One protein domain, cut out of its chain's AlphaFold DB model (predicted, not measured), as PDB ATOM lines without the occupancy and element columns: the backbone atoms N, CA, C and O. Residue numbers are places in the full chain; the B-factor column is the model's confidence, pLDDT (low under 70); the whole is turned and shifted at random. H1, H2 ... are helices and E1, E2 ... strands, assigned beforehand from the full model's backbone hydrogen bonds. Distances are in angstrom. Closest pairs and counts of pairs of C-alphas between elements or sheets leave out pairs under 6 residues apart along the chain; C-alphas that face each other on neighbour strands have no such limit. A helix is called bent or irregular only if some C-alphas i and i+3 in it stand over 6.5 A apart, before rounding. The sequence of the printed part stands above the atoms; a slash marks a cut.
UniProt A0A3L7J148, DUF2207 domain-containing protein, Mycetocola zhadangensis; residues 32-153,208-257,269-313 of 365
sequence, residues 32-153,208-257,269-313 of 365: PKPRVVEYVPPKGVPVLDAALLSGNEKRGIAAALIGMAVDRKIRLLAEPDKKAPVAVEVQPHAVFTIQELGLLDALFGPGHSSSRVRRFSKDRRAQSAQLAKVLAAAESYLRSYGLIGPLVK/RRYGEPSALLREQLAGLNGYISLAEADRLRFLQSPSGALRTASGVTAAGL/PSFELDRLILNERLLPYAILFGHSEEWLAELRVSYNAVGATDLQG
ATOM      1  N   PRO A  32     -37.739  17.384 -70.678       85.31
ATOM      2  CA  PRO A  32     -38.750  18.388 -70.367       85.31
ATOM      3  C   PRO A  32     -40.132  17.729 -70.261       85.31
ATOM      4  O   PRO A  32     -40.379  16.691 -70.872       85.31
ATOM      5  N   LYS A  33     -41.048  18.330 -69.493       84.81
ATOM      6  CA  LYS A  33     -42.442  17.870 -69.468       84.81
ATOM      7  C   LYS A  33     -43.052  18.088 -70.861       84.81
ATOM      8  O   LYS A  33     -43.060  19.237 -71.306       84.81
ATOM      9  N   PRO A  34     -43.534  17.038 -71.547       82.69
ATOM     10  CA  PRO A  34     -44.094  17.199 -72.882       82.69
ATOM     11  C   PRO A  34     -45.427  17.941 -72.814       82.69
ATOM     12  O   PRO A  34     -46.279  17.590 -71.997       82.69
ATOM     13  N   ARG A  35     -45.632  18.951 -73.670       83.75
ATOM     14  CA  ARG A  35     -46.953  19.589 -73.823       83.75
ATOM     15  C   ARG A  35     -47.863  18.787 -74.747       83.75
ATOM     16  O   ARG A  35     -49.079  18.837 -74.593       83.75
ATOM     17  N   VAL A  36     -47.273  18.058 -75.693       83.00
ATOM     18  CA  VAL A  36     -47.975  17.268 -76.708       83.00
ATOM     19  C   VAL A  36     -47.466  15.830 -76.675       83.00
ATOM     20  O   VAL A  36     -46.266  15.581 -76.540       83.00
ATOM     21  N   VAL A  37     -48.394  14.879 -76.772       86.56
ATOM     22  CA  VAL A  37     -48.066  13.462 -76.950       86.56
ATOM     23  C   VAL A  37     -47.654  13.250 -78.400       86.56
ATOM     24  O   VAL A  37     -48.394  13.599 -79.318       86.56
ATOM     25  N   GLU A  38     -46.476  12.672 -78.598       88.56
ATOM     26  CA  GLU A  38     -45.889  12.485 -79.922       88.56
ATOM     27  C   GLU A  38     -45.875  11.005 -80.278       88.56
ATOM     28  O   GLU A  38     -45.321  10.176 -79.560       88.56
ATOM     29  N   TYR A  39     -46.497  10.668 -81.402       89.25
ATOM     30  CA  TYR A  39     -46.681   9.280 -81.840       89.25
ATOM     31  C   TYR A  39     -45.614   8.836 -82.842       89.25
ATOM     32  O   TYR A  39     -45.454   7.648 -83.120       89.25
ATOM     33  N   VAL A  40     -44.896   9.797 -83.429       89.88
ATOM     34  CA  VAL A  40     -43.977   9.558 -84.538       89.88
ATOM     35  C   VAL A  40     -42.560   9.945 -84.123       89.88
ATOM     36  O   VAL A  40     -42.349  11.054 -83.629       89.88
ATOM     37  N   PRO A  41     -41.567   9.072 -84.370       91.06
ATOM     38  CA  PRO A  41     -40.168   9.425 -84.210       91.06
ATOM     39  C   PRO A  41     -39.764  10.692 -84.979       91.06
ATOM     40  O   PRO A  41     -40.249  10.903 -86.099       91.06
ATOM     41  N   PRO A  42     -38.829  11.497 -84.445       89.62
ATOM     42  CA  PRO A  42     -38.326  12.676 -85.138       89.62
ATOM     43  C   PRO A  42     -37.715  12.290 -86.492       89.62
ATOM     44  O   PRO A  42     -36.877  11.391 -86.597       89.62
ATOM     45  N   LYS A  43     -38.158  12.957 -87.562       86.81
ATOM     46  CA  LYS A  43     -37.700  12.674 -88.930       86.81
ATOM     47  C   LYS A  43     -36.313  13.268 -89.157       86.81
ATOM     48  O   LYS A  43     -36.073  14.419 -88.816       86.81
ATOM     49  N   GLY A  44     -35.426  12.496 -89.784       85.50
ATOM     50  CA  GLY A  44     -34.086  12.964 -90.154       85.50
ATOM     51  C   GLY A  44     -33.112  13.115 -88.982       85.50
ATOM     52  O   GLY A  44     -31.998  13.580 -89.196       85.50
ATOM     53  N   VAL A  45     -33.502  12.706 -87.770       88.81
ATOM     54  CA  VAL A  45     -32.629  12.708 -86.593       88.81
ATOM     55  C   VAL A  45     -32.054  11.302 -86.402       88.81
ATOM     56  O   VAL A  45     -32.825  10.356 -86.210       88.81
ATOM     57  N   PRO A  46     -30.721  11.131 -86.440       91.12
ATOM     58  CA  PRO A  46     -30.089   9.864 -86.103       91.12
ATOM     59  C   PRO A  46     -30.464   9.416 -84.685       91.12
ATOM     60  O   PRO A  46     -30.471  10.210 -83.745       91.12
ATOM     61  N   VAL A  47     -30.719   8.119 -84.496       92.25
ATOM     62  CA  VAL A  47     -31.089   7.561 -83.176       92.25
ATOM     63  C   VAL A  47     -29.997   7.815 -82.126       92.25
ATOM     64  O   VAL A  47     -30.292   8.000 -80.945       92.25
ATOM     65  N   LEU A  48     -28.732   7.872 -82.552       90.94
ATOM     66  CA  LEU A  48     -27.609   8.198 -81.676       90.94
ATOM     67  C   LEU A  48     -27.689   9.640 -81.148       90.94
ATOM     68  O   LEU A  48     -27.483   9.867 -79.955       90.94
ATOM     69  N   ASP A  49     -28.055  10.592 -82.008       92.69
ATOM     70  CA  ASP A  49     -28.248  11.992 -81.632       92.69
ATOM     71  C   ASP A  49     -29.449  12.139 -80.691       92.69
ATOM     72  O   ASP A  49     -29.355  12.811 -79.663       92.69
ATOM     73  N   ALA A  50     -30.545  11.423 -80.968       93.38
ATOM     74  CA  ALA A  50     -31.690  11.346 -80.062       93.38
ATOM     75  C   ALA A  50     -31.295  10.809 -78.673       93.38
ATOM     76  O   ALA A  50     -31.781  11.312 -77.663       93.38
ATOM     77  N   ALA A  51     -30.374   9.842 -78.594       91.75
ATOM     78  CA  ALA A  51     -29.903   9.292 -77.322       91.75
ATOM     79  C   ALA A  51     -29.052  10.293 -76.527       91.75
ATOM     80  O   ALA A  51     -29.167  10.366 -75.302       91.75
ATOM     81  N   LEU A  52     -28.215  11.081 -77.208       89.75
ATOM     82  CA  LEU A  52     -27.458  12.173 -76.586       89.75
ATOM     83  C   LEU A  52     -28.397  13.278 -76.086       89.75
ATOM     84  O   LEU A  52     -28.224  13.786 -74.978       89.75
ATOM     85  N   LEU A  53     -29.419  13.615 -76.876       91.62
ATOM     86  CA  LEU A  53     -30.413  14.625 -76.525       91.62
ATOM     87  C   LEU A  53     -31.399  14.161 -75.460       91.62
ATOM     88  O   LEU A  53     -31.937  15.011 -74.766       91.62
ATOM     89  N   SER A  54     -31.617  12.861 -75.277       89.12
ATOM     90  CA  SER A  54     -32.453  12.334 -74.196       89.12
ATOM     91  C   SER A  54     -31.670  11.987 -72.925       89.12
ATOM     92  O   SER A  54     -32.265  11.507 -71.965       89.12
ATOM     93  N   GLY A  55     -30.342  12.142 -72.917       84.25
ATOM     94  CA  GLY A  55     -29.485  11.732 -71.798       84.25
ATOM     95  C   GLY A  55     -29.294  10.212 -71.646       84.25
ATOM     96  O   GLY A  55     -28.789   9.764 -70.616       84.25
ATOM     97  N   ASN A  56     -29.646   9.415 -72.663       84.56
ATOM     98  CA  ASN A  56     -29.582   7.946 -72.657       84.56
ATOM     99  C   ASN A  56     -28.424   7.396 -73.510       84.56
ATOM    100  O   ASN A  56     -28.551   6.368 -74.175       84.56
ATOM    101  N   GLU A  57     -27.258   8.048 -73.455       83.44
ATOM    102  CA  GLU A  57     -26.070   7.726 -74.273       83.44
ATOM    103  C   GLU A  57     -25.663   6.243 -74.172       83.44
ATOM    104  O   GLU A  57     -25.294   5.621 -75.166       83.44
ATOM    105  N   LYS A  58     -25.798   5.651 -72.974       79.50
ATOM    106  CA  LYS A  58     -25.475   4.237 -72.709       79.50
ATOM    107  C   LYS A  58     -26.295   3.269 -73.573       79.50
ATOM    108  O   LYS A  58     -25.796   2.220 -73.958       79.50
ATOM    109  N   ARG A  59     -27.547   3.622 -73.877       85.31
ATOM    110  CA  ARG A  59     -28.478   2.812 -74.681       85.31
ATOM    111  C   ARG A  59     -28.462   3.214 -76.159       85.31
ATOM    112  O   ARG A  59     -28.982   2.477 -76.993       85.31
ATOM    113  N   GLY A  60     -27.827   4.341 -76.492       87.62
ATOM    114  CA  GLY A  60     -27.832   4.925 -77.833       87.62
ATOM    115  C   GLY A  60     -27.227   4.030 -78.909       87.62
ATOM    116  O   GLY A  60     -27.767   3.961 -80.005       87.62
ATOM    117  N   ILE A  61     -26.159   3.289 -78.600       86.69
ATOM    118  CA  ILE A  61     -25.521   2.383 -79.571       86.69
ATOM    119  C   ILE A  61     -26.437   1.207 -79.919       86.69
ATOM    120  O   ILE A  61     -26.632   0.908 -81.095       86.69
ATOM    121  N   ALA A  62     -27.014   0.557 -78.904       86.31
ATOM    122  CA  ALA A  62     -27.946  -0.548 -79.104       86.31
ATOM    123  C   ALA A  62     -29.188  -0.077 -79.874       86.31
ATOM    124  O   ALA A  62     -29.573  -0.692 -80.866       86.31
ATOM    125  N   ALA A  63     -29.753   1.066 -79.475       90.56
ATOM    126  CA  ALA A  63     -30.875   1.691 -80.162       90.56
ATOM    127  C   ALA A  63     -30.546   2.037 -81.625       90.56
ATOM    128  O   ALA A  63     -31.347   1.750 -82.508       90.56
ATOM    129  N   ALA A  64     -29.365   2.595 -81.907       90.62
ATOM    130  CA  ALA A  64     -28.938   2.927 -83.266       90.62
ATOM    131  C   ALA A  64     -28.743   1.682 -84.142       90.62
ATOM    132  O   ALA A  64     -29.132   1.689 -85.309       90.62
ATOM    133  N   LEU A  65     -28.207   0.592 -83.583       88.44
ATOM    134  CA  LEU A  65     -28.086  -0.680 -84.293       88.44
ATOM    135  C   LEU A  65     -29.467  -1.249 -84.653       88.44
ATOM    136  O   LEU A  65     -29.699  -1.620 -85.802       88.44
ATOM    137  N   ILE A  66     -30.406  -1.255 -83.704       88.94
ATOM    138  CA  ILE A  66     -31.788  -1.670 -83.973       88.94
ATOM    139  C   ILE A  66     -32.476  -0.730 -84.967       88.94
ATOM    140  O   ILE A  66     -33.168  -1.207 -85.858       88.94
ATOM    141  N   GLY A  67     -32.236   0.580 -84.888       89.81
ATOM    142  CA  GLY A  67     -32.729   1.560 -85.859       89.81
ATOM    143  C   GLY A  67     -32.301   1.228 -87.284       89.81
ATOM    144  O   GLY A  67     -33.145   1.117 -88.168       89.81
ATOM    145  N   MET A  68     -31.015   0.937 -87.493       89.44
ATOM    146  CA  MET A  68     -30.515   0.506 -88.803       89.44
ATOM    147  C   MET A  68     -31.123  -0.828 -89.269       89.44
ATOM    148  O   MET A  68     -31.260  -1.051 -90.475       89.44
ATOM    149  N   ALA A  69     -31.471  -1.727 -88.344       87.94
ATOM    150  CA  ALA A  69     -32.127  -2.993 -88.672       87.94
ATOM    151  C   ALA A  69     -33.592  -2.785 -89.088       87.94
ATOM    152  O   ALA A  69     -34.031  -3.359 -90.086       87.94
ATOM    153  N   VAL A  70     -34.321  -1.915 -88.380       88.94
ATOM    154  CA  VAL A  70     -35.704  -1.521 -88.699       88.94
ATOM    155  C   VAL A  70     -35.771  -0.774 -90.035       88.94
ATOM    156  O   VAL A  70     -36.630  -1.069 -90.864       88.94
ATOM    157  N   ASP A  71     -34.806   0.107 -90.306       87.31
ATOM    158  CA  ASP A  71     -34.662   0.812 -91.589       87.31
ATOM    159  C   ASP A  71     -34.179  -0.102 -92.731       87.31
ATOM    160  O   ASP A  71     -33.950   0.355 -93.852       87.31
ATOM    161  N   ARG A  72     -34.008  -1.408 -92.469       86.44
ATOM    162  CA  ARG A  72     -33.540  -2.425 -93.423       86.44
ATOM    163  C   ARG A  72     -32.172  -2.107 -94.039       86.44
ATOM    164  O   ARG A  72     -31.850  -2.610 -95.111       86.44
ATOM    165  N   LYS A  73     -31.328  -1.338 -93.349       85.56
ATOM    166  CA  LYS A  73     -29.935  -1.095 -93.761       85.56
ATOM    167  C   LYS A  73     -29.033  -2.273 -93.400       85.56
ATOM    168  O   LYS A  73     -28.111  -2.616 -94.140       85.56
ATOM    169  N   ILE A  74     -29.337  -2.931 -92.283       85.38
ATOM    170  CA  ILE A  74     -28.619  -4.114 -91.800       85.38
ATOM    171  C   ILE A  74     -29.583  -5.263 -91.497       85.38
ATOM    172  O   ILE A  74     -30.793  -5.068 -91.374       85.38
ATOM    173  N   ARG A  75     -29.041  -6.473 -91.372       81.25
ATOM    174  CA  ARG A  75     -29.728  -7.662 -90.868       81.25
ATOM    175  C   ARG A  75     -29.011  -8.144 -89.622       81.25
ATOM    176  O   ARG A  75     -27.788  -8.278 -89.623       81.25
ATOM    177  N   LEU A  76     -29.790  -8.397 -88.579       77.88
ATOM    178  CA  LEU A  76     -29.305  -8.996 -87.346       77.88
ATOM    179  C   LEU A  76     -29.479 -10.507 -87.457       77.88
ATOM    180  O   LEU A  76     -30.578 -10.994 -87.736       77.88
ATOM    181  N   LEU A  77     -28.378 -11.218 -87.278       72.62
ATOM    182  CA  LEU A  77     -28.293 -12.667 -87.320       72.62
ATOM    183  C   LEU A  77     -28.004 -13.142 -85.897       72.62
ATOM    184  O   LEU A  77     -26.954 -12.825 -85.336       72.62
ATOM    185  N   ALA A  78     -28.949 -13.858 -85.304       66.31
ATOM    186  CA  ALA A  78     -28.787 -14.477 -83.999       66.31
ATOM    187  C   ALA A  78     -28.353 -15.933 -84.181       66.31
ATOM    188  O   ALA A  78     -28.878 -16.647 -85.034       66.31
ATOM    189  N   GLU A  79     -27.393 -16.382 -83.379       63.28
ATOM    190  CA  GLU A  79     -27.127 -17.813 -83.257       63.28
ATOM    191  C   GLU A  79     -28.239 -18.465 -82.408       63.28
ATOM    192  O   GLU A  79     -28.807 -17.813 -81.530       63.28
ATOM    193  N   PRO A  80     -28.571 -19.743 -82.651       51.44
ATOM    194  CA  PRO A  80     -29.615 -20.460 -81.916       51.44
ATOM    195  C   PRO A  80     -29.270 -20.647 -80.429       51.44
ATOM    196  O   PRO A  80     -30.158 -20.894 -79.613       51.44
ATOM    197  N   ASP A  81     -27.996 -20.493 -80.049       53.81
ATOM    198  CA  ASP A  81     -27.569 -20.460 -78.651       53.81
ATOM    199  C   ASP A  81     -27.716 -19.050 -78.047       53.81
ATOM    200  O   ASP A  81     -27.129 -18.079 -78.524       53.81
ATOM    201  N   LYS A  82     -28.431 -18.953 -76.916       52.66
ATOM    202  CA  LYS A  82     -28.777 -17.707 -76.192       52.66
ATOM    203  C   LYS A  82     -27.573 -16.883 -75.703       52.66
ATOM    204  O   LYS A  82     -27.748 -15.833 -75.088       52.66
ATOM    205  N   LYS A  83     -26.344 -17.384 -75.854       43.84
ATOM    206  CA  LYS A  83     -25.115 -16.752 -75.343       43.84
ATOM    207  C   LYS A  83     -24.211 -16.184 -76.433       43.84
ATOM    208  O   LYS A  83     -23.242 -15.500 -76.090       43.84
ATOM    209  N   ALA A  84     -24.488 -16.473 -77.699       49.25
ATOM    210  CA  ALA A  84     -23.611 -16.114 -78.796       49.25
ATOM    211  C   ALA A  84     -23.846 -14.672 -79.293       49.25
ATOM    212  O   ALA A  84     -24.961 -14.156 -79.227       49.25
ATOM    213  N   PRO A  85     -22.785 -13.980 -79.747       55.03
ATOM    214  CA  PRO A  85     -22.884 -12.597 -80.197       55.03
ATOM    215  C   PRO A  85     -23.733 -12.479 -81.465       55.03
ATOM    216  O   PRO A  85     -23.475 -13.176 -82.444       55.03
ATOM    217  N   VAL A  86     -24.670 -11.528 -81.474       63.12
ATOM    218  CA  VAL A  86     -25.439 -11.163 -82.671       63.12
ATOM    219  C   VAL A  86     -24.474 -10.760 -83.790       63.12
ATOM    220  O   VAL A  86     -23.660  -9.850 -83.631       63.12
ATOM    221  N   ALA A  87     -24.542 -11.445 -84.925       66.38
ATOM    222  CA  ALA A  87     -23.793 -11.076 -86.113       66.38
ATOM    223  C   ALA A  87     -24.606 -10.095 -86.964       66.38
ATOM    224  O   ALA A  87     -25.837 -10.082 -86.930       66.38
ATOM    225  N   VAL A  88     -23.914  -9.252 -87.725       72.69
ATOM    226  CA  VAL A  88     -24.554  -8.242 -88.572       72.69
ATOM    227  C   VAL A  88     -24.145  -8.438 -90.020       72.69
ATOM    228  O   VAL A  88     -22.963  -8.582 -90.335       72.69
ATOM    229  N   GLU A  89     -25.137  -8.428 -90.899       75.75
ATOM    230  CA  GLU A  89     -24.967  -8.430 -92.348       75.75
ATOM    231  C   GLU A  89     -25.477  -7.098 -92.914       75.75
ATOM    232  O   GLU A  89     -26.606  -6.680 -92.648       75.75
ATOM    233  N   VAL A  90     -24.639  -6.402 -93.681       80.69
ATOM    234  CA  VAL A  90     -25.008  -5.144 -94.347       80.69
ATOM    235  C   VAL A  90     -25.788  -5.460 -95.617       80.69
ATOM    236  O   VAL A  90     -25.337  -6.281 -96.407       80.69
ATOM    237  N   GLN A  91     -26.932  -4.810 -95.847       78.88
ATOM    238  CA  GLN A  91     -27.715  -5.083 -97.054       78.88
ATOM    239  C   GLN A  91     -27.090  -4.449 -98.310       78.88
ATOM    240  O   GLN A  91     -26.521  -3.354 -98.235       78.88
ATOM    241  N   PRO A  92     -27.213  -5.097 -99.486       67.06
ATOM    242  CA  PRO A  92     -26.836  -4.492-100.760       67.06
ATOM    243  C   PRO A  92     -27.586  -3.173-100.976       67.06
ATOM    244  O   PRO A  92     -28.795  -3.111-100.769       67.06
ATOM    245  N   HIS A  93     -26.867  -2.126-101.393       72.38
ATOM    246  CA  HIS A  93     -27.404  -0.781-101.663       72.38
ATOM    247  C   HIS A  93     -27.940  -0.003-100.447       72.38
ATOM    248  O   HIS A  93     -28.634   0.999-100.619       72.38
ATOM    249  N   ALA A  94     -27.604  -0.410 -99.220       79.88
ATOM    250  CA  ALA A  94     -27.922   0.383 -98.039       79.88
ATOM    251  C   ALA A  94     -27.169   1.728 -98.059       79.88
ATOM    252  O   ALA A  94     -25.943   1.771 -98.176       79.88
ATOM    253  N   VAL A  95     -27.912   2.829 -97.926       83.38
ATOM    254  CA  VAL A  95     -27.344   4.172 -97.761       83.38
ATOM    255  C   VAL A  95     -27.179   4.443 -96.273       83.38
ATOM    256  O   VAL A  95     -28.155   4.454 -95.519       83.38
ATOM    257  N   PHE A  96     -25.936   4.668 -95.862       84.56
ATOM    258  CA  PHE A  96     -25.587   4.977 -94.483       84.56
ATOM    259  C   PHE A  96     -25.216   6.446 -94.332       84.56
ATOM    260  O   PHE A  96     -24.573   7.040 -95.198       84.56
ATOM    261  N   THR A  97     -25.588   7.024 -93.197       85.56
ATOM    262  CA  THR A  97     -25.043   8.316 -92.776       85.56
ATOM    263  C   THR A  97     -23.592   8.158 -92.318       85.56
ATOM    264  O   THR A  97     -23.148   7.065 -91.959       85.56
ATOM    265  N   ILE A  98     -22.843   9.263 -92.277       84.56
ATOM    266  CA  ILE A  98     -21.450   9.270 -91.795       84.56
ATOM    267  C   ILE A  98     -21.364   8.716 -90.360       84.56
ATOM    268  O   ILE A  98     -20.448   7.963 -90.038       84.56
ATOM    269  N   GLN A  99     -22.340   9.047 -89.510       84.12
ATOM    270  CA  GLN A  99     -22.408   8.556 -88.132       84.12
ATOM    271  C   GLN A  99     -22.682   7.044 -88.067       84.12
ATOM    272  O   GLN A  99     -22.057   6.342 -87.275       84.12
ATOM    273  N   GLU A 100     -23.587   6.530 -88.908       87.94
ATOM    274  CA  GLU A 100     -23.897   5.096 -88.988       87.94
ATOM    275  C   GLU A 100     -22.698   4.280 -89.484       87.94
ATOM    276  O   GLU A 100     -22.389   3.243 -88.902       87.94
ATOM    277  N   LEU A 101     -21.983   4.770 -90.504       86.31
ATOM    278  CA  LEU A 101     -20.737   4.149 -90.968       86.31
ATOM    279  C   LEU A 101     -19.679   4.145 -89.867       86.31
ATOM    280  O   LEU A 101     -19.099   3.102 -89.591       86.31
ATOM    281  N   GLY A 102     -19.480   5.278 -89.186       84.81
ATOM    282  CA  GLY A 102     -18.544   5.361 -88.065       84.81
ATOM    283  C   GLY A 102     -18.894   4.390 -86.934       84.81
ATOM    284  O   GLY A 102     -18.003   3.778 -86.345       84.81
ATOM    285  N   LEU A 103     -20.187   4.198 -86.655       86.50
ATOM    286  CA  LEU A 103     -20.657   3.230 -85.668       86.50
ATOM    287  C   LEU A 103     -20.392   1.783 -86.106       86.50
ATOM    288  O   LEU A 103     -19.925   0.980 -85.298       86.50
ATOM    289  N   LEU A 104     -20.663   1.446 -87.368       84.25
ATOM    290  CA  LEU A 104     -20.395   0.117 -87.919       84.25
ATOM    291  C   LEU A 104     -18.891  -0.192 -87.952       84.25
ATOM    292  O   LEU A 104     -18.493  -1.271 -87.512       84.25
ATOM    293  N   ASP A 105     -18.060   0.765 -88.365       82.62
ATOM    294  CA  ASP A 105     -16.599   0.662 -88.323       82.62
ATOM    295  C   ASP A 105     -16.095   0.457 -86.890       82.62
ATOM    296  O   ASP A 105     -15.221  -0.375 -86.641       82.62
ATOM    297  N   ALA A 106     -16.657   1.178 -85.917       81.44
ATOM    298  CA  ALA A 106     -16.282   1.031 -84.515       81.44
ATOM    299  C   ALA A 106     -16.684  -0.337 -83.936       81.44
ATOM    300  O   ALA A 106     -15.949  -0.894 -83.121       81.44
ATOM    301  N   LEU A 107     -17.828  -0.893 -84.352       77.88
ATOM    302  CA  LEU A 107     -18.326  -2.185 -83.871       77.88
ATOM    303  C   LEU A 107     -17.647  -3.386 -84.543       77.88
ATOM    304  O   LEU A 107     -17.360  -4.377 -83.861       77.88
ATOM    305  N   PHE A 108     -17.390  -3.296 -85.850       74.38
ATOM    306  CA  PHE A 108     -17.008  -4.428 -86.700       74.38
ATOM    307  C   PHE A 108     -15.675  -4.245 -87.446       74.38
ATOM    308  O   PHE A 108     -15.261  -5.160 -88.161       74.38
ATOM    309  N   GLY A 109     -14.996  -3.104 -87.294       71.69
ATOM    310  CA  GLY A 109     -13.757  -2.755 -87.997       71.69
ATOM    311  C   GLY A 109     -13.974  -2.250 -89.435       71.69
ATOM    312  O   GLY A 109     -15.074  -2.383 -89.969       71.69
ATOM    313  N   PRO A 110     -12.921  -1.737 -90.106       65.62
ATOM    314  CA  PRO A 110     -13.027  -1.128 -91.433       65.62
ATOM    315  C   PRO A 110     -13.514  -2.093 -92.535       65.62
ATOM    316  O   PRO A 110     -13.242  -3.301 -92.514       65.62
ATOM    317  N   GLY A 111     -14.230  -1.551 -93.528       59.62
ATOM    318  CA  GLY A 111     -14.548  -2.204 -94.809       59.62
ATOM    319  C   GLY A 111     -15.967  -2.781 -94.932       59.62
ATOM    320  O   GLY A 111     -16.184  -3.984 -94.822       59.62
ATOM    321  N   HIS A 112     -16.959  -1.954 -95.235       56.41
ATOM    322  CA  HIS A 112     -18.362  -2.375 -95.310       56.41
ATOM    323  C   HIS A 112     -18.720  -3.035 -96.655       56.41
ATOM    324  O   HIS A 112     -19.237  -2.384 -97.557       56.41
ATOM    325  N   SER A 113     -18.452  -4.332 -96.819       52.50
ATOM    326  CA  SER A 113     -18.958  -5.093 -97.973       52.50
ATOM    327  C   SER A 113     -20.328  -5.702 -97.660       52.50
ATOM    328  O   SER A 113     -20.461  -6.407 -96.658       52.50
ATOM    329  N   SER A 114     -21.304  -5.507 -98.547       52.03
ATOM    330  CA  SER A 114     -22.715  -5.920 -98.425       52.03
ATOM    331  C   SER A 114     -22.993  -7.433 -98.402       52.03
ATOM    332  O   SER A 114     -24.137  -7.851 -98.526       52.03
ATOM    333  N   SER A 115     -21.960  -8.269 -98.328       51.56
ATOM    334  CA  SER A 115     -22.071  -9.734 -98.360       51.56
ATOM    335  C   SER A 115     -21.354 -10.428 -97.204       51.56
ATOM    336  O   SER A 115     -21.390 -11.651 -97.102       51.56
ATOM    337  N   ARG A 116     -20.667  -9.679 -96.330       59.78
ATOM    338  CA  ARG A 116     -19.880 -10.268 -95.242       59.78
ATOM    339  C   ARG A 116     -20.653 -10.185 -93.933       59.78
ATOM    340  O   ARG A 116     -20.825  -9.096 -93.391       59.78
ATOM    341  N   VAL A 117     -21.032 -11.344 -93.396       57.56
ATOM    342  CA  VAL A 117     -21.487 -11.475 -92.006       57.56
ATOM    343  C   VAL A 117     -20.321 -11.142 -91.080       57.56
ATOM    344  O   VAL A 117     -19.262 -11.771 -91.153       57.56
ATOM    345  N   ARG A 118     -20.490 -10.134 -90.221       66.94
ATOM    346  CA  ARG A 118     -19.460  -9.711 -89.268       66.94
ATOM    347  C   ARG A 118     -19.890  -9.988 -87.837       66.94
ATOM    348  O   ARG A 118     -21.018  -9.711 -87.440       66.94
ATOM    349  N   ARG A 119     -18.948 -10.517 -87.058       64.50
ATOM    350  CA  ARG A 119     -19.057 -10.673 -85.603       64.50
ATOM    351  C   ARG A 119     -18.371  -9.497 -84.915       64.50
ATOM    352  O   ARG A 119     -17.483  -8.874 -85.497       64.50
ATOM    353  N   PHE A 120     -18.764  -9.215 -83.676       63.56
ATOM    354  CA  PHE A 120     -18.106  -8.185 -82.874       63.56
ATOM    355  C   PHE A 120     -16.602  -8.429 -82.761       63.56
ATOM    356  O   PHE A 120     -16.144  -9.574 -82.683       63.56
ATOM    357  N   SER A 121     -15.840  -7.333 -82.747       61.84
ATOM    358  CA  SER A 121     -14.396  -7.393 -82.532       61.84
ATOM    359  C   SER A 121     -14.070  -8.153 -81.242       61.84
ATOM    360  O   SER A 121     -14.692  -7.935 -80.202       61.84
ATOM    361  N   LYS A 122     -13.062  -9.034 -81.296       61.84
ATOM    362  CA  LYS A 122     -12.558  -9.742 -80.107       61.84
ATOM    363  C   LYS A 122     -11.853  -8.788 -79.134       61.84
ATOM    364  O   LYS A 122     -11.824  -9.057 -77.933       61.84
ATOM    365  N   ASP A 123     -11.312  -7.672 -79.630       66.62
ATOM    366  CA  ASP A 123     -10.654  -6.666 -78.799       66.62
ATOM    367  C   ASP A 123     -11.663  -5.645 -78.257       66.62
ATOM    368  O   ASP A 123     -11.960  -4.615 -78.869       66.62
ATOM    369  N   ARG A 124     -12.171  -5.943 -77.060       68.69
ATOM    370  CA  ARG A 124     -13.152  -5.109 -76.357       68.69
ATOM    371  C   ARG A 124     -12.619  -3.724 -75.981       68.69
ATOM    372  O   ARG A 124     -13.419  -2.796 -75.898       68.69
ATOM    373  N   ARG A 125     -11.307  -3.566 -75.744       69.25
ATOM    374  CA  ARG A 125     -10.715  -2.268 -75.360       69.25
ATOM    375  C   ARG A 125     -10.549  -1.361 -76.573       69.25
ATOM    376  O   ARG A 125     -10.869  -0.179 -76.504       69.25
ATOM    377  N   ALA A 126     -10.078  -1.910 -77.690       71.31
ATOM    378  CA  ALA A 126     -10.006  -1.147 -78.930       71.31
ATOM    379  C   ALA A 126     -11.410  -0.747 -79.412       71.31
ATOM    380  O   ALA A 126     -11.628   0.403 -79.793       71.31
ATOM    381  N   GLN A 127     -12.378  -1.666 -79.323       75.94
ATOM    382  CA  GLN A 127     -13.772  -1.404 -79.679       75.94
ATOM    383  C   GLN A 127     -14.385  -0.298 -78.808       75.94
ATOM    384  O   GLN A 127     -14.970   0.643 -79.341       75.94
ATOM    385  N   SER A 128     -14.210  -0.349 -77.481       75.69
ATOM    386  CA  SER A 128     -14.725   0.695 -76.586       75.69
ATOM    387  C   SER A 128     -14.125   2.068 -76.878       75.69
ATOM    388  O   SER A 128     -14.854   3.057 -76.925       75.69
ATOM    389  N   ALA A 129     -12.819   2.136 -77.148       76.94
ATOM    390  CA  ALA A 129     -12.150   3.379 -77.512       76.94
ATOM    391  C   ALA A 129     -12.684   3.966 -78.831       76.94
ATOM    392  O   ALA A 129     -12.852   5.181 -78.936       76.94
ATOM    393  N   GLN A 130     -12.983   3.130 -79.830       81.62
ATOM    394  CA  GLN A 130     -13.571   3.593 -81.093       81.62
ATOM    395  C   GLN A 130     -15.024   4.046 -80.923       81.62
ATOM    396  O   GLN A 130     -15.392   5.106 -81.422       81.62
ATOM    397  N   LEU A 131     -15.833   3.322 -80.147       83.69
ATOM    398  CA  LEU A 131     -17.205   3.742 -79.837       83.69
ATOM    399  C   LEU A 131     -17.233   5.068 -79.069       83.69
ATOM    400  O   LEU A 131     -18.064   5.930 -79.353       83.69
ATOM    401  N   ALA A 132     -16.287   5.275 -78.149       83.88
ATOM    402  CA  ALA A 132     -16.130   6.548 -77.454       83.88
ATOM    403  C   ALA A 132     -15.806   7.699 -78.422       83.88
ATOM    404  O   ALA A 132     -16.321   8.801 -78.239       83.88
ATOM    405  N   LYS A 133     -15.015   7.456 -79.478       86.56
ATOM    406  CA  LYS A 133     -14.748   8.458 -80.525       86.56
ATOM    407  C   LYS A 133     -15.994   8.784 -81.345       86.56
ATOM    408  O   LYS A 133     -16.237   9.960 -81.596       86.56
ATOM    409  N   VAL A 134     -16.797   7.784 -81.717       88.12
ATOM    410  CA  VAL A 134     -18.066   7.997 -82.442       88.12
ATOM    411  C   VAL A 134     -19.026   8.844 -81.603       88.12
ATOM    412  O   VAL A 134     -19.568   9.831 -82.093       88.12
ATOM    413  N   LEU A 135     -19.169   8.520 -80.314       87.75
ATOM    414  CA  LEU A 135     -19.977   9.308 -79.383       87.75
ATOM    415  C   LEU A 135     -19.436  10.732 -79.202       87.75
ATOM    416  O   LEU A 135     -20.213  11.682 -79.192       87.75
ATOM    417  N   ALA A 136     -18.115  10.902 -79.097       88.19
ATOM    418  CA  ALA A 136     -17.492  12.220 -78.986       88.19
ATOM    419  C   ALA A 136     -17.678  13.066 -80.258       88.19
ATOM    420  O   ALA A 136     -17.862  14.280 -80.161       88.19
ATOM    421  N   ALA A 137     -17.660  12.444 -81.440       89.94
ATOM    422  CA  ALA A 137     -17.923  13.110 -82.711       89.94
ATOM    423  C   ALA A 137     -19.389  13.558 -82.821       89.94
ATOM    424  O   ALA A 137     -19.639  14.718 -83.147       89.94
ATOM    425  N   ALA A 138     -20.342  12.687 -82.472       90.62
ATOM    426  CA  ALA A 138     -21.765  13.032 -82.418       90.62
ATOM    427  C   ALA A 138     -22.035  14.155 -81.400       90.62
ATOM    428  O   ALA A 138     -22.713  15.134 -81.696       90.62
ATOM    429  N   GLU A 139     -21.408  14.094 -80.222       89.75
ATOM    430  CA  GLU A 139     -21.490  15.165 -79.229       89.75
ATOM    431  C   GLU A 139     -20.904  16.489 -79.747       89.75
ATOM    432  O   GLU A 139     -21.480  17.550 -79.513       89.75
ATOM    433  N   SER A 140     -19.776  16.443 -80.460       90.75
ATOM    434  CA  SER A 140     -19.148  17.635 -81.043       90.75
ATOM    435  C   SER A 140     -20.016  18.256 -82.138       90.75
ATOM    436  O   SER A 140     -20.143  19.477 -82.179       90.75
ATOM    437  N   TYR A 141     -20.665  17.425 -82.960       91.50
ATOM    438  CA  TYR A 141     -21.667  17.854 -83.934       91.50
ATOM    439  C   TYR A 141     -22.839  18.552 -83.230       91.50
ATOM    440  O   TYR A 141     -23.120  19.713 -83.497       91.50
ATOM    441  N   LEU A 142     -23.467  17.928 -82.233       92.38
ATOM    442  CA  LEU A 142     -24.583  18.558 -81.513       92.38
ATOM    443  C   LEU A 142     -24.180  19.864 -80.807       92.38
ATOM    444  O   LEU A 142     -24.973  20.804 -80.739       92.38
ATOM    445  N   ARG A 143     -22.938  19.961 -80.316       92.19
ATOM    446  CA  ARG A 143     -22.391  21.210 -79.769       92.19
ATOM    447  C   ARG A 143     -22.199  22.290 -80.831       92.19
ATOM    448  O   ARG A 143     -22.501  23.442 -80.542       92.19
ATOM    449  N   SER A 144     -21.733  21.954 -82.040       92.31
ATOM    450  CA  SER A 144     -21.540  22.955 -83.101       92.31
ATOM    451  C   SER A 144     -22.855  23.590 -83.556       92.31
ATOM    452  O   SER A 144     -22.855  24.748 -83.955       92.31
ATOM    453  N   TYR A 145     -23.973  22.867 -83.441       91.81
ATOM    454  CA  TYR A 145     -25.322  23.392 -83.699       91.81
ATOM    455  C   TYR A 145     -25.987  24.032 -82.468       91.81
ATOM    456  O   TYR A 145     -27.164  24.380 -82.517       91.81
ATOM    457  N   GLY A 146     -25.278  24.162 -81.340       91.00
ATOM    458  CA  GLY A 146     -25.829  24.747 -80.114       91.00
ATOM    459  C   GLY A 146     -26.924  23.908 -79.445       91.00
ATOM    460  O   GLY A 146     -27.590  24.389 -78.533       91.00
ATOM    461  N   LEU A 147     -27.116  22.649 -79.855       91.50
ATOM    462  CA  LEU A 147     -28.107  21.745 -79.262       91.50
ATOM    463  C   LEU A 147     -27.667  21.293 -77.862       91.50
ATOM    464  O   LEU A 147     -28.484  21.112 -76.960       91.50
ATOM    465  N   ILE A 148     -26.358  21.144 -77.659       89.69
ATOM    466  CA  ILE A 148     -25.770  20.794 -76.368       89.69
ATOM    467  C   ILE A 148     -24.763  21.867 -75.949       89.69
ATOM    468  O   ILE A 148     -23.858  22.215 -76.703       89.69
ATOM    469  N   GLY A 149     -24.898  22.354 -74.716       83.94
ATOM    470  CA  GLY A 149     -23.954  23.261 -74.078       83.94
ATOM    471  C   GLY A 149     -22.686  22.569 -73.551       83.94
ATOM    472  O   GLY A 149     -22.584  21.334 -73.528       83.94
ATOM    473  N   PRO A 150     -21.696  23.358 -73.100       78.12
ATOM    474  CA  PRO A 150     -20.460  22.832 -72.538       78.12
ATOM    475  C   PRO A 150     -20.717  22.032 -71.253       78.12
ATOM    476  O   PRO A 150     -21.615  22.332 -70.465       78.12
ATOM    477  N   LEU A 151     -19.887  21.011 -71.026       72.94
ATOM    478  CA  LEU A 151     -19.904  20.239 -69.784       72.94
ATOM    479  C   LEU A 151     -19.329  21.084 -68.646       72.94
ATOM    480  O   LEU A 151     -18.159  21.473 -68.686       72.94
ATOM    481  N   VAL A 152     -20.114  21.294 -67.593       75.19
ATOM    482  CA  VAL A 152     -19.674  22.045 -66.410       75.19
ATOM    483  C   VAL A 152     -18.941  21.100 -65.452       75.19
ATOM    484  O   VAL A 152     -19.470  20.675 -64.427       75.19
ATOM    485  N   LYS A 153     -17.711  20.716 -65.819       79.69
ATOM    486  CA  LYS A 153     -16.927  19.694 -65.096       79.69
ATOM    487  C   LYS A 153     -16.595  20.089 -63.654       79.69
ATOM    488  O   LYS A 153     -16.550  19.220 -62.791       79.69
ATOM    489  N   ARG A 208     -24.767  17.854 -68.177       77.69
ATOM    490  CA  ARG A 208     -24.995  18.373 -69.531       77.69
ATOM    491  C   ARG A 208     -26.042  19.485 -69.482       77.69
ATOM    492  O   ARG A 208     -27.130  19.281 -68.954       77.69
ATOM    493  N   ARG A 209     -25.706  20.655 -70.030       83.12
ATOM    494  CA  ARG A 209     -26.673  21.723 -70.315       83.12
ATOM    495  C   ARG A 209     -27.168  21.548 -71.746       83.12
ATOM    496  O   ARG A 209     -26.373  21.232 -72.629       83.12
ATOM    497  N   TYR A 210     -28.459  21.740 -71.969       87.25
ATOM    498  CA  TYR A 210     -29.067  21.662 -73.294       87.25
ATOM    499  C   TYR A 210     -29.371  23.079 -73.765       87.25
ATOM    500  O   TYR A 210     -29.822  23.899 -72.968       87.25
ATOM    501  N   GLY A 211     -29.044  23.385 -75.018       86.81
ATOM    502  CA  GLY A 211     -29.293  24.713 -75.570       86.81
ATOM    503  C   GLY A 211     -30.755  24.893 -75.964       86.81
ATOM    504  O   GLY A 211     -31.463  23.910 -76.199       86.81
ATOM    505  N   GLU A 212     -31.191  26.144 -76.095       89.38
ATOM    506  CA  GLU A 212     -32.534  26.497 -76.576       89.38
ATOM    507  C   GLU A 212     -32.912  25.808 -77.906       89.38
ATOM    508  O   GLU A 212     -34.012  25.254 -77.973       89.38
ATOM    509  N   PRO A 213     -32.015  25.677 -78.914       91.62
ATOM    510  CA  PRO A 213     -32.348  24.989 -80.166       91.62
ATOM    511  C   PRO A 213     -32.759  23.520 -79.987       91.62
ATOM    512  O   PRO A 213     -33.437  22.952 -80.840       91.62
ATOM    513  N   SER A 214     -32.352  22.880 -78.886       91.69
ATOM    514  CA  SER A 214     -32.699  21.483 -78.604       91.69
ATOM    515  C   SER A 214     -34.048  21.311 -77.909       91.69
ATOM    516  O   SER A 214     -34.516  20.179 -77.800       91.69
ATOM    517  N   ALA A 215     -34.669  22.397 -77.434       91.06
ATOM    518  CA  ALA A 215     -35.871  22.341 -76.608       91.06
ATOM    519  C   ALA A 215     -37.025  21.625 -77.321       91.06
ATOM    520  O   ALA A 215     -37.575  20.679 -76.762       91.06
ATOM    521  N   LEU A 216     -37.309  21.998 -78.576       91.44
ATOM    522  CA  LEU A 216     -38.373  21.387 -79.383       91.44
ATOM    523  C   LEU A 216     -38.141  19.883 -79.583       91.44
ATOM    524  O   LEU A 216     -39.031  19.070 -79.356       91.44
ATOM    525  N   LEU A 217     -36.926  19.495 -79.977       92.69
ATOM    526  CA  LEU A 217     -36.602  18.093 -80.232       92.69
ATOM    527  C   LEU A 217     -36.632  17.264 -78.941       92.69
ATOM    528  O   LEU A 217     -37.108  16.131 -78.935       92.69
ATOM    529  N   ARG A 218     -36.168  17.825 -77.822       93.19
ATOM    530  CA  ARG A 218     -36.258  17.180 -76.506       93.19
ATOM    531  C   ARG A 218     -37.699  17.051 -76.031       93.19
ATOM    532  O   ARG A 218     -38.031  16.030 -75.440       93.19
ATOM    533  N   GLU A 219     -38.538  18.046 -76.289       93.06
ATOM    534  CA  GLU A 219     -39.971  17.978 -76.014       93.06
ATOM    535  C   GLU A 219     -40.641  16.886 -76.852       93.06
ATOM    536  O   GLU A 219     -41.370  16.064 -76.299       93.06
ATOM    537  N   GLN A 220     -40.304  16.787 -78.140       93.38
ATOM    538  CA  GLN A 220     -40.803  15.721 -79.003       93.38
ATOM    539  C   GLN A 220     -40.387  14.333 -78.493       93.38
ATOM    540  O   GLN A 220     -41.205  13.417 -78.413       93.38
ATOM    541  N   LEU A 221     -39.121  14.171 -78.088       94.62
ATOM    542  CA  LEU A 221     -38.625  12.931 -77.483       94.62
ATOM    543  C   LEU A 221     -39.313  12.622 -76.146       94.62
ATOM    544  O   LEU A 221     -39.556  11.454 -75.843       94.62
ATOM    545  N   ALA A 222     -39.648  13.642 -75.356       94.06
ATOM    546  CA  ALA A 222     -40.410  13.484 -74.123       94.06
ATOM    547  C   ALA A 222     -41.844  13.016 -74.396       94.06
ATOM    548  O   ALA A 222     -42.321  12.099 -73.726       94.06
ATOM    549  N   GLY A 223     -42.502  13.595 -75.404       93.88
ATOM    550  CA  GLY A 223     -43.840  13.204 -75.843       93.88
ATOM    551  C   GLY A 223     -43.858  11.767 -76.353       93.88
ATOM    552  O   GLY A 223     -44.744  10.995 -75.987       93.88
ATOM    553  N   LEU A 224     -42.826  11.386 -77.112       94.75
ATOM    554  CA  LEU A 224     -42.640  10.032 -77.627       94.75
ATOM    555  C   LEU A 224     -42.395   9.019 -76.510       94.75
ATOM    556  O   LEU A 224     -42.974   7.936 -76.523       94.75
ATOM    557  N   ASN A 225     -41.569   9.367 -75.520       94.06
ATOM    558  CA  ASN A 225     -41.375   8.525 -74.344       94.06
ATOM    559  C   ASN A 225     -42.691   8.334 -73.575       94.06
ATOM    560  O   ASN A 225     -43.025   7.210 -73.210       94.06
ATOM    561  N   GLY A 226     -43.456   9.416 -73.383       91.88
ATOM    562  CA  GLY A 226     -44.779   9.372 -72.763       91.88
ATOM    563  C   GLY A 226     -45.718   8.409 -73.489       91.88
ATOM    564  O   GLY A 226     -46.255   7.496 -72.862       91.88
ATOM    565  N   TYR A 227     -45.841   8.547 -74.813       93.31
ATOM    566  CA  TYR A 227     -46.655   7.655 -75.639       93.31
ATOM    567  C   TYR A 227     -46.211   6.192 -75.530       93.31
ATOM    568  O   TYR A 227     -47.029   5.327 -75.226       93.31
ATOM    569  N   ILE A 228     -44.915   5.915 -75.718       93.12
ATOM    570  CA  ILE A 228     -44.393   4.545 -75.655       93.12
ATOM    571  C   ILE A 228     -44.672   3.933 -74.284       93.12
ATOM    572  O   ILE A 228     -45.155   2.808 -74.217       93.12
ATOM    573  N   SER A 229     -44.412   4.677 -73.205       91.94
ATOM    574  CA  SER A 229     -44.586   4.177 -71.841       91.94
ATOM    575  C   SER A 229     -46.037   3.835 -71.498       91.94
ATOM    576  O   SER A 229     -46.271   2.874 -70.776       91.94
ATOM    577  N   LEU A 230     -47.002   4.600 -72.020       90.75
ATOM    578  CA  LEU A 230     -48.417   4.443 -71.683       90.75
ATOM    579  C   LEU A 230     -49.167   3.503 -72.632       90.75
ATOM    580  O   LEU A 230     -50.118   2.860 -72.199       90.75
ATOM    581  N   ALA A 231     -48.785   3.447 -73.911       91.00
ATOM    582  CA  ALA A 231     -49.590   2.793 -74.944       91.00
ATOM    583  C   ALA A 231     -48.891   1.629 -75.661       91.00
ATOM    584  O   ALA A 231     -49.562   0.685 -76.069       91.00
ATOM    585  N   GLU A 232     -47.564   1.665 -75.832       92.25
ATOM    586  CA  GLU A 232     -46.874   0.720 -76.727       92.25
ATOM    587  C   GLU A 232     -45.906  -0.230 -76.019       92.25
ATOM    588  O   GLU A 232     -45.499  -1.222 -76.622       92.25
ATOM    589  N   ALA A 233     -45.526   0.036 -74.766       88.19
ATOM    590  CA  ALA A 233     -44.499  -0.732 -74.062       88.19
ATOM    591  C   ALA A 233     -44.810  -2.240 -74.038       88.19
ATOM    592  O   ALA A 233     -43.991  -3.045 -74.491       88.19
ATOM    593  N   ASP A 234     -46.015  -2.620 -73.609       87.81
ATOM    594  CA  ASP A 234     -46.417  -4.028 -73.519       87.81
ATOM    595  C   ASP A 234     -46.536  -4.686 -74.896       87.81
ATOM    596  O   ASP A 234     -46.072  -5.812 -75.098       87.81
ATOM    597  N   ARG A 235     -47.089  -3.964 -75.881       89.69
ATOM    598  CA  ARG A 235     -47.204  -4.437 -77.266       89.69
ATOM    599  C   ARG A 235     -45.829  -4.725 -77.864       89.69
ATOM    600  O   ARG A 235     -45.632  -5.784 -78.457       89.69
ATOM    601  N   LEU A 236     -44.877  -3.804 -77.705       87.06
ATOM    602  CA  LEU A 236     -43.514  -3.957 -78.214       87.06
ATOM    603  C   LEU A 236     -42.775  -5.089 -77.503       87.06
ATOM    604  O   LEU A 236     -42.090  -5.875 -78.156       87.06
ATOM    605  N   ARG A 237     -42.944  -5.216 -76.185       83.69
ATOM    606  CA  ARG A 237     -42.343  -6.306 -75.416       83.69
ATOM    607  C   ARG A 237     -42.882  -7.668 -75.852       83.69
ATOM    608  O   ARG A 237     -42.108  -8.602 -76.037       83.69
ATOM    609  N   PHE A 238     -44.188  -7.782 -76.070       81.75
ATOM    610  CA  PHE A 238     -44.799  -9.039 -76.487       81.75
ATOM    611  C   PHE A 238     -44.465  -9.398 -77.944       81.75
ATOM    612  O   PHE A 238     -44.002 -10.502 -78.214       81.75
ATOM    613  N   LEU A 239     -44.655  -8.465 -78.884       82.50
ATOM    614  CA  LEU A 239     -44.546  -8.744 -80.324       82.50
ATOM    615  C   LEU A 239     -43.124  -8.664 -80.875       82.50
ATOM    616  O   LEU A 239     -42.856  -9.192 -81.953       82.50
ATOM    617  N   GLN A 240     -42.238  -7.929 -80.210       81.81
ATOM    618  CA  GLN A 240     -40.902  -7.644 -80.718       81.81
ATOM    619  C   GLN A 240     -39.820  -7.924 -79.682       81.81
ATOM    620  O   GLN A 240     -38.720  -7.424 -79.861       81.81
ATOM    621  N   SER A 241     -40.061  -8.708 -78.628       80.81
ATOM    622  CA  SER A 241     -38.958  -9.216 -77.793       80.81
ATOM    623  C   SER A 241     -37.966 -10.030 -78.635       80.81
ATOM    624  O   SER A 241     -38.346 -10.584 -79.663       80.81
ATOM    625  N   PRO A 242     -36.698 -10.177 -78.220       73.56
ATOM    626  CA  PRO A 242     -35.737 -11.022 -78.935       73.56
ATOM    627  C   PRO A 242     -36.225 -12.460 -79.189       73.56
ATOM    628  O   PRO A 242     -35.870 -13.067 -80.202       73.56
ATOM    629  N   SER A 243     -37.036 -13.015 -78.281       68.12
ATOM    630  CA  SER A 243     -37.677 -14.328 -78.424       68.12
ATOM    631  C   SER A 243     -39.009 -14.285 -79.179       68.12
ATOM    632  O   SER A 243     -39.326 -15.254 -79.861       68.12
ATOM    633  N   GLY A 244     -39.786 -13.203 -79.056       63.97
ATOM    634  CA  GLY A 244     -41.089 -13.037 -79.714       63.97
ATOM    635  C   GLY A 244     -41.023 -12.465 -81.133       63.97
ATOM    636  O   GLY A 244     -41.984 -12.584 -81.889       63.97
ATOM    637  N   ALA A 245     -39.896 -11.865 -81.520       71.56
ATOM    638  CA  ALA A 245     -39.673 -11.350 -82.860       71.56
ATOM    639  C   ALA A 245     -39.631 -12.496 -83.877       71.56
ATOM    640  O   ALA A 245     -39.049 -13.555 -83.633       71.56
ATOM    641  N   LEU A 246     -40.216 -12.259 -85.053       63.12
ATOM    642  CA  LEU A 246     -40.219 -13.236 -86.136       63.12
ATOM    643  C   LEU A 246     -38.780 -13.555 -86.560       63.12
ATOM    644  O   LEU A 246     -38.018 -12.668 -86.958       63.12
ATOM    645  N   ARG A 247     -38.439 -14.843 -86.485       69.44
ATOM    646  CA  ARG A 247     -37.171 -15.401 -86.945       69.44
ATOM    647  C   ARG A 247     -37.394 -16.122 -88.261       69.44
ATOM    648  O   ARG A 247     -38.361 -16.862 -88.422       69.44
ATOM    649  N   THR A 248     -36.516 -15.891 -89.221       61.28
ATOM    650  CA  THR A 248     -36.473 -16.680 -90.453       61.28
ATOM    651  C   THR A 248     -35.141 -17.396 -90.495       61.28
ATOM    652  O   THR A 248     -34.109 -16.738 -90.348       61.28
ATOM    653  N   ALA A 249     -35.167 -18.713 -90.708       56.91
ATOM    654  CA  ALA A 249     -33.958 -19.501 -90.904       56.91
ATOM    655  C   ALA A 249     -33.138 -18.859 -92.029       56.91
ATOM    656  O   ALA A 249     -33.592 -18.753 -93.175       56.91
ATOM    657  N   SER A 250     -31.957 -18.348 -91.691       54.00
ATOM    658  CA  SER A 250     -31.037 -17.800 -92.673       54.00
ATOM    659  C   SER A 250     -30.092 -18.927 -93.060       54.00
ATOM    660  O   SER A 250     -29.248 -19.339 -92.269       54.00
ATOM    661  N   GLY A 251     -30.199 -19.421 -94.297       48.00
ATOM    662  CA  GLY A 251     -29.302 -20.442 -94.862       48.00
ATOM    663  C   GLY A 251     -27.855 -19.972 -95.068       48.00
ATOM    664  O   GLY A 251     -27.144 -20.510 -95.915       48.00
ATOM    665  N   VAL A 252     -27.409 -18.945 -94.339       48.03
ATOM    666  CA  VAL A 252     -26.025 -18.478 -94.341       48.03
ATOM    667  C   VAL A 252     -25.231 -19.419 -93.447       48.03
ATOM    668  O   VAL A 252     -25.038 -19.179 -92.258       48.03
ATOM    669  N   THR A 253     -24.787 -20.528 -94.032       42.66
ATOM    670  CA  THR A 253     -23.847 -21.429 -93.376       42.66
ATOM    671  C   THR A 253     -22.550 -20.667 -93.101       42.66
ATOM    672  O   THR A 253     -22.069 -19.892 -93.931       42.66
ATOM    673  N   ALA A 254     -21.918 -20.922 -91.954       41.97
ATOM    674  CA  ALA A 254     -20.571 -20.418 -91.658       41.97
ATOM    675  C   ALA A 254     -19.506 -20.821 -92.710       41.97
ATOM    676  O   ALA A 254     -18.364 -20.377 -92.630       41.97
ATOM    677  N   ALA A 255     -19.860 -21.620 -93.722       39.88
ATOM    678  CA  ALA A 255     -19.048 -21.867 -94.908       39.88
ATOM    679  C   ALA A 255     -18.878 -20.616 -95.801       39.88
ATOM    680  O   ALA A 255     -17.901 -20.525 -96.533       39.88
ATOM    681  N   GLY A 256     -19.742 -19.597 -95.687       42.53
ATOM    682  CA  GLY A 256     -19.513 -18.272 -96.286       42.53
ATOM    683  C   GLY A 256     -18.455 -17.421 -95.561       42.53
ATOM    684  O   GLY A 256     -18.140 -16.314 -95.996       42.53
ATOM    685  N   LEU A 257     -17.910 -17.914 -94.441       47.06
ATOM    686  CA  LEU A 257     -17.010 -17.186 -93.539       47.06
ATOM    687  C   LEU A 257     -15.516 -17.469 -93.786       47.06
ATOM    688  O   LEU A 257     -14.670 -16.881 -93.111       47.06
ATOM    689  N   PRO A 269     -20.027 -28.866 -89.356       30.72
ATOM    690  CA  PRO A 269     -21.170 -28.381 -88.584       30.72
ATOM    691  C   PRO A 269     -21.703 -27.070 -89.176       30.72
ATOM    692  O   PRO A 269     -21.056 -26.023 -89.127       30.72
ATOM    693  N   SER A 270     -22.891 -27.142 -89.767       39.88
ATOM    694  CA  SER A 270     -23.651 -26.007 -90.272       39.88
ATOM    695  C   SER A 270     -24.124 -25.173 -89.081       39.88
ATOM    696  O   SER A 270     -25.021 -25.580 -88.351       39.88
ATOM    697  N   PHE A 271     -23.522 -24.004 -88.862       40.84
ATOM    698  CA  PHE A 271     -24.109 -23.005 -87.970       40.84
ATOM    699  C   PHE A 271     -25.299 -22.382 -88.702       40.84
ATOM    700  O   PHE A 271     -25.113 -21.600 -89.634       40.84
ATOM    701  N   GLU A 272     -26.503 -22.799 -88.336       50.84
ATOM    702  CA  GLU A 272     -27.757 -22.196 -88.780       50.84
ATOM    703  C   GLU A 272     -27.941 -20.889 -87.996       50.84
ATOM    704  O   GLU A 272     -27.929 -20.904 -86.769       50.84
ATOM    705  N   LEU A 273     -27.991 -19.746 -88.684       54.41
ATOM    706  CA  LEU A 273     -28.204 -18.431 -88.072       54.41
ATOM    707  C   LEU A 273     -29.655 -18.010 -88.316       54.41
ATOM    708  O   LEU A 273     -30.116 -18.012 -89.457       54.41
ATOM    709  N   ASP A 274     -30.354 -17.570 -87.279       56.56
ATOM    710  CA  ASP A 274     -31.707 -17.036 -87.410       56.56
ATOM    711  C   ASP A 274     -31.661 -15.539 -87.724       56.56
ATOM    712  O   ASP A 274     -31.063 -14.740 -86.999       56.56
ATOM    713  N   ARG A 275     -32.333 -15.123 -88.800       62.75
ATOM    714  CA  ARG A 275     -32.525 -13.707 -89.124       62.75
ATOM    715  C   ARG A 275     -33.671 -13.134 -88.297       62.75
ATOM    716  O   ARG A 275     -34.796 -13.614 -88.405       62.75
ATOM    717  N   LEU A 276     -33.410 -12.045 -87.577       65.81
ATOM    718  CA  LEU A 276     -34.432 -11.288 -86.849       65.81
ATOM    719  C   LEU A 276     -35.133 -10.284 -87.778       65.81
ATOM    720  O   LEU A 276     -34.478  -9.460 -88.427       65.81
ATOM    721  N   ILE A 277     -36.464 -10.344 -87.844       67.88
ATOM    722  CA  ILE A 277     -37.299  -9.389 -88.585       67.88
ATOM    723  C   ILE A 277     -37.840  -8.344 -87.609       67.88
ATOM    724  O   ILE A 277     -38.727  -8.631 -86.808       67.88
ATOM    725  N   LEU A 278     -37.326  -7.119 -87.721       77.00
ATOM    726  CA  LEU A 278     -37.761  -5.970 -86.930       77.00
ATOM    727  C   LEU A 278     -38.496  -4.990 -87.838       77.00
ATOM    728  O   LEU A 278     -37.904  -4.447 -88.769       77.00
ATOM    729  N   ASN A 279     -39.786  -4.778 -87.579       72.88
ATOM    730  CA  ASN A 279     -40.641  -3.917 -88.407       72.88
ATOM    731  C   ASN A 279     -41.193  -2.702 -87.641       72.88
ATOM    732  O   ASN A 279     -41.784  -1.811 -88.249       72.88
ATOM    733  N   GLU A 280     -41.004  -2.647 -86.320       87.25
ATOM    734  CA  GLU A 280     -41.591  -1.601 -85.484       87.25
ATOM    735  C   GLU A 280     -40.685  -0.372 -85.382       87.25
ATOM    736  O   GLU A 280     -39.614  -0.397 -84.776       87.25
ATOM    737  N   ARG A 281     -41.165   0.749 -85.930       89.19
ATOM    738  CA  ARG A 281     -40.449   2.038 -85.959       89.19
ATOM    739  C   ARG A 281     -40.196   2.633 -84.573       89.19
ATOM    740  O   ARG A 281     -39.304   3.462 -84.421       89.19
ATOM    741  N   LEU A 282     -40.978   2.220 -83.577       92.44
ATOM    742  CA  LEU A 282     -40.857   2.677 -82.192       92.44
ATOM    743  C   LEU A 282     -39.834   1.874 -81.385       92.44
ATOM    744  O   LEU A 282     -39.349   2.371 -80.372       92.44
ATOM    745  N   LEU A 283     -39.453   0.674 -81.839       91.31
ATOM    746  CA  LEU A 283     -38.548  -0.211 -81.104       91.31
ATOM    747  C   LEU A 283     -37.185   0.433 -80.771       91.31
ATOM    748  O   LEU A 283     -36.768   0.335 -79.616       91.31
ATOM    749  N   PRO A 284     -36.507   1.152 -81.691       92.31
ATOM    750  CA  PRO A 284     -35.251   1.833 -81.365       92.31
ATOM    751  C   PRO A 284     -35.412   2.831 -80.211       92.31
ATOM    752  O   PRO A 284     -34.553   2.928 -79.336       92.31
ATOM    753  N   TYR A 285     -36.539   3.543 -80.180       93.88
ATOM    754  CA  TYR A 285     -36.839   4.547 -79.164       93.88
ATOM    755  C   TYR A 285     -37.286   3.908 -77.845       93.88
ATOM    756  O   TYR A 285     -36.884   4.373 -76.782       93.88
ATOM    757  N   ALA A 286     -38.014   2.791 -77.888       92.31
ATOM    758  CA  ALA A 286     -38.320   1.993 -76.703       92.31
ATOM    759  C   ALA A 286     -37.037   1.488 -76.019       92.31
ATOM    760  O   ALA A 286     -36.897   1.632 -74.806       92.31
ATOM    761  N   ILE A 287     -36.053   1.007 -76.791       90.06
ATOM    762  CA  ILE A 287     -34.731   0.614 -76.268       90.06
ATOM    763  C   ILE A 287     -34.013   1.813 -75.654       90.06
ATOM    764  O   ILE A 287     -33.473   1.717 -74.552       90.06
ATOM    765  N   LEU A 288     -34.014   2.946 -76.353       90.69
ATOM    766  CA  LEU A 288     -33.372   4.182 -75.916       90.69
ATOM    767  C   LEU A 288     -33.943   4.677 -74.577       90.69
ATOM    768  O   LEU A 288     -33.170   5.019 -73.679       90.69
ATOM    769  N   PHE A 289     -35.267   4.660 -74.405       90.19
ATOM    770  CA  PHE A 289     -35.935   5.058 -73.161       90.19
ATOM    771  C   PHE A 289     -35.924   3.970 -72.075       90.19
ATOM    772  O   PHE A 289     -36.042   4.289 -70.893       90.19
ATOM    773  N   GLY A 290     -35.656   2.711 -72.435       87.62
ATOM    774  CA  GLY A 290     -35.539   1.588 -71.496       87.62
ATOM    775  C   GLY A 290     -36.789   0.738 -71.331       87.62
ATOM    776  O   GLY A 290     -36.848  -0.039 -70.391       87.62
ATOM    777  N   HIS A 291     -37.755   0.842 -72.239       87.44
ATOM    778  CA  HIS A 291     -38.992   0.053 -72.214       87.44
ATOM    779  C   HIS A 291     -38.821  -1.367 -72.787       87.44
ATOM    780  O   HIS A 291     -39.776  -2.130 -72.855       87.44
ATOM    781  N   SER A 292     -37.608  -1.745 -73.210       82.94
ATOM    782  CA  SER A 292     -37.317  -3.053 -73.815       82.94
ATOM    783  C   SER A 292     -35.942  -3.589 -73.391       82.94
ATOM    784  O   SER A 292     -34.996  -3.665 -74.183       82.94
ATOM    785  N   GLU A 293     -35.825  -3.942 -72.113       74.75
ATOM    786  CA  GLU A 293     -34.577  -4.395 -71.481       74.75
ATOM    787  C   GLU A 293     -34.027  -5.700 -72.075       74.75
ATOM    788  O   GLU A 293     -32.814  -5.894 -72.145       74.75
ATOM    789  N   GLU A 294     -34.905  -6.564 -72.584       75.25
ATOM    790  CA  GLU A 294     -34.537  -7.845 -73.198       75.25
ATOM    791  C   GLU A 294     -33.630  -7.651 -74.426       75.25
ATOM    792  O   GLU A 294     -32.659  -8.382 -74.599       75.25
ATOM    793  N   TRP A 295     -33.855  -6.605 -75.230       74.75
ATOM    794  CA  TRP A 295     -32.968  -6.265 -76.351       74.75
ATOM    795  C   TRP A 295     -31.595  -5.778 -75.910       74.75
ATOM    796  O   TRP A 295     -30.597  -6.074 -76.567       74.75
ATOM    797  N   LEU A 296     -31.522  -5.035 -74.803       70.75
ATOM    798  CA  LEU A 296     -30.238  -4.614 -74.239       70.75
ATOM    799  C   LEU A 296     -29.442  -5.836 -73.755       70.75
ATOM    800  O   LEU A 296     -28.223  -5.893 -73.944       70.75
ATOM    801  N   ALA A 297     -30.134  -6.822 -73.178       72.06
ATOM    802  CA  ALA A 297     -29.547  -8.079 -72.733       72.06
ATOM    803  C   ALA A 297     -29.115  -8.993 -73.891       72.06
ATOM    804  O   ALA A 297     -28.080  -9.646 -73.761       72.06
ATOM    805  N   GLU A 298     -29.863  -9.025 -74.998       70.44
ATOM    806  CA  GLU A 298     -29.553  -9.824 -76.195       70.44
ATOM    807  C   GLU A 298     -28.375  -9.238 -76.973       70.44
ATOM    808  O   GLU A 298     -27.422  -9.936 -77.317       70.44
ATOM    809  N   LEU A 299     -28.401  -7.926 -77.224       66.31
ATOM    810  CA  LEU A 299     -27.368  -7.301 -78.035       66.31
ATOM    811  C   LEU A 299     -26.011  -7.345 -77.343       66.31
ATOM    812  O   LEU A 299     -25.014  -7.351 -78.053       66.31
ATOM    813  N   ARG A 300     -25.948  -7.356 -75.997       57.75
ATOM    814  CA  ARG A 300     -24.731  -7.349 -75.135       57.75
ATOM    815  C   ARG A 300     -23.627  -6.365 -75.536       57.75
ATOM    816  O   ARG A 300     -22.544  -6.334 -74.948       57.75
ATOM    817  N   VAL A 301     -23.910  -5.520 -76.508       52.91
ATOM    818  CA  VAL A 301     -23.025  -4.554 -77.108       52.91
ATOM    819  C   VAL A 301     -23.345  -3.268 -76.402       52.91
ATOM    820  O   VAL A 301     -24.388  -2.657 -76.613       52.91
ATOM    821  N   SER A 302     -22.398  -2.866 -75.564       45.03
ATOM    822  CA  SER A 302     -22.336  -1.535 -74.960       45.03
ATOM    823  C   SER A 302     -23.040  -1.317 -73.621       45.03
ATOM    824  O   SER A 302     -23.354  -0.174 -73.316       45.03
ATOM    825  N   TYR A 303     -23.145  -2.317 -72.738       42.06
ATOM    826  CA  TYR A 303     -23.163  -1.955 -71.306       42.06
ATOM    827  C   TYR A 303     -21.746  -1.600 -70.821       42.06
ATOM    828  O   TYR A 303     -21.523  -0.567 -70.195       42.06
ATOM    829  N   ASN A 304     -20.747  -2.389 -71.233       39.97
ATOM    830  CA  ASN A 304     -19.374  -2.234 -70.744       39.97
ATOM    831  C   ASN A 304     -18.501  -1.313 -71.613       39.97
ATOM    832  O   ASN A 304     -17.551  -0.735 -71.105       39.97
ATOM    833  N   ALA A 305     -18.802  -1.138 -72.904       38.81
ATOM    834  CA  ALA A 305     -17.929  -0.388 -73.817       38.81
ATOM    835  C   ALA A 305     -18.030   1.144 -73.657       38.81
ATOM    836  O   ALA A 305     -17.024   1.834 -73.766       38.81
ATOM    837  N   VAL A 306     -19.214   1.676 -73.335       40.91
ATOM    838  CA  VAL A 306     -19.422   3.120 -73.086       40.91
ATOM    839  C   VAL A 306     -19.252   3.475 -71.601       40.91
ATOM    840  O   VAL A 306     -19.060   4.637 -71.258       40.91
ATOM    841  N   GLY A 307     -19.268   2.473 -70.712       38.50
ATOM    842  CA  GLY A 307     -18.961   2.626 -69.284       38.50
ATOM    843  C   GLY A 307     -17.480   2.449 -68.919       38.50
ATOM    844  O   GLY A 307     -17.070   2.890 -67.854       38.50
ATOM    845  N   ALA A 308     -16.657   1.845 -69.788       36.41
ATOM    846  CA  ALA A 308     -15.261   1.497 -69.476       36.41
ATOM    847  C   ALA A 308     -14.275   2.681 -69.437       36.41
ATOM    848  O   ALA A 308     -13.093   2.467 -69.179       36.41
ATOM    849  N   THR A 309     -14.723   3.911 -69.703       35.91
ATOM    850  CA  THR A 309     -13.900   5.123 -69.518       35.91
ATOM    851  C   THR A 309     -14.116   5.814 -68.176       35.91
ATOM    852  O   THR A 309     -13.440   6.799 -67.898       35.91
ATOM    853  N   ASP A 310     -15.003   5.296 -67.329       39.03
ATOM    854  CA  ASP A 310     -15.097   5.701 -65.929       39.03
ATOM    855  C   ASP A 310     -14.646   4.508 -65.074       39.03
ATOM    856  O   ASP A 310     -14.794   3.362 -65.494       39.03
ATOM    857  N   LEU A 311     -14.051   4.744 -63.907       39.22
ATOM    858  CA  LEU A 311     -13.430   3.744 -63.013       39.22
ATOM    859  C   LEU A 311     -14.459   2.760 -62.373       39.22
ATOM    860  O   LEU A 311     -14.439   2.488 -61.177       39.22
ATOM    861  N   GLN A 312     -15.397   2.227 -63.163       44.94
ATOM    862  CA  GLN A 312     -16.714   1.716 -62.766       44.94
ATOM    863  C   GLN A 312     -16.866   0.186 -62.795       44.94
ATOM    864  O   GLN A 312     -17.973  -0.317 -62.624       44.94
ATOM    865  N   GLY A 313     -15.778  -0.583 -62.912       36.88
ATOM    866  CA  GLY A 313     -15.825  -1.999 -62.501       36.88
ATOM    867  C   GLY A 313     -16.199  -2.142 -61.017       36.88
ATOM    868  O   GLY A 313     -16.886  -3.079 -60.629       36.88
TER     869      GLY A 313
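Overview. This is residues 32 to 153, 208 to 257 and 269 to 313 of the 365 residues of the protein "DUF2207 domain-containing protein" of Mycetocola zhadangensis (UniProt A0A3L7J148). A strongly twisted antiparallel sheet of four strands, E2 E1 E4 E3, stands at one end of a helical body whose core is H2, with H1 and H7 packed along it. Long helices cover two sides of this core: H4, in a hairpin with H3, on one, and the kinked H5, packed on H7, on the other. The printed part has 217 residues, with eight named helices and four named strands in the order H1 H2 E1 E2 H3 H4 H5 E3 H6 E4 H7 H8, class mixed. It is compact, with a radius of gyration of the C-alphas of 17.4 A and spans of 56 by 38 by 38 A.

Arrangement. Begin at the sheet: E2, residues 87 to 90, E1, residues 74 to 78, E4, residues 273 to 276, and E3, residues 247 to 250. In the hairpin of E1 and E2, N 75 and O 89 are 2.8 A apart; across E1 and E4 look at N 78 and O 274, 2.8 A, and across E4 and E3 at N 250 and O 273, 2.9 A, each within hydrogen-bond range. H2, residues 57 to 70, stands up from the sheet over E1 at a height of 12.5 A: two layers, a helix on one face of a sheet. H7, residues 283 to 289, touches H2 at a shallow tilt of 7 degrees, opposite ways, closest at the C-alphas of Ala 63 and Pro 284, 4.5 A. H1, residues 47 to 53, forms a helical hairpin with H2, closest at C-alphas 51 and 60, 4.9 A. H5, residues 212 to 240, touches H7 at a steep tilt of 62 degrees, closest at C-alphas 225 and 289, 6.6 A. H4, residues 124 to 144, touches H1 with residues 138 to 142 alone, closest at C-alphas 138 and 49, 6.6 A. H3, residues 98 to 108, forms a helical hairpin with H4, closest at C-alphas 106 and 130, 5.1 A, and only grazes the sheet. H8, residues 293 to 299, only just touches H2, with 3 pairs of C-alphas within 8 A, the closest 62 and 296, 6.7 A; H6, residues 254 to 257, touches no helix. Every O i to N i+4 pair is within hydrogen-bond range in H1, H3, H4, H7 and H8, but 8 of 10 in H2 and 20 of 25 in H5; H6 is too short for one.

Along the chain. Find C-alpha 47 at (-31.089, 7.561, -83.176), where H1 begins. H4 runs 30.1 A from C-alpha 124 at (-13.152, -5.109, -76.357), and H5 35.4 A, with a kink of 69 degrees near residue 232. H2 and H5 are irregular: C-alphas 58 and 61 are 7.1 A apart, 231 and 234 7.7 A. H8 ends at C-alpha 299, (-27.368, -7.301, -78.035).

Size, cuts and confidence. The two C-alphas farthest apart, those of Glu 212 and Pro 269, are 57.3 A apart. Residues 154 to 207 and 258 to 268 are not printed; the C-alphas across these cuts are 9.3 A and 12.9 A apart. The link from H3 to H4 is long, 15 residues. The mean pLDDT of the printed part is 76.1; 65 residues are under 70, among them 110 to 125, 246 to 257 and 299 to 313.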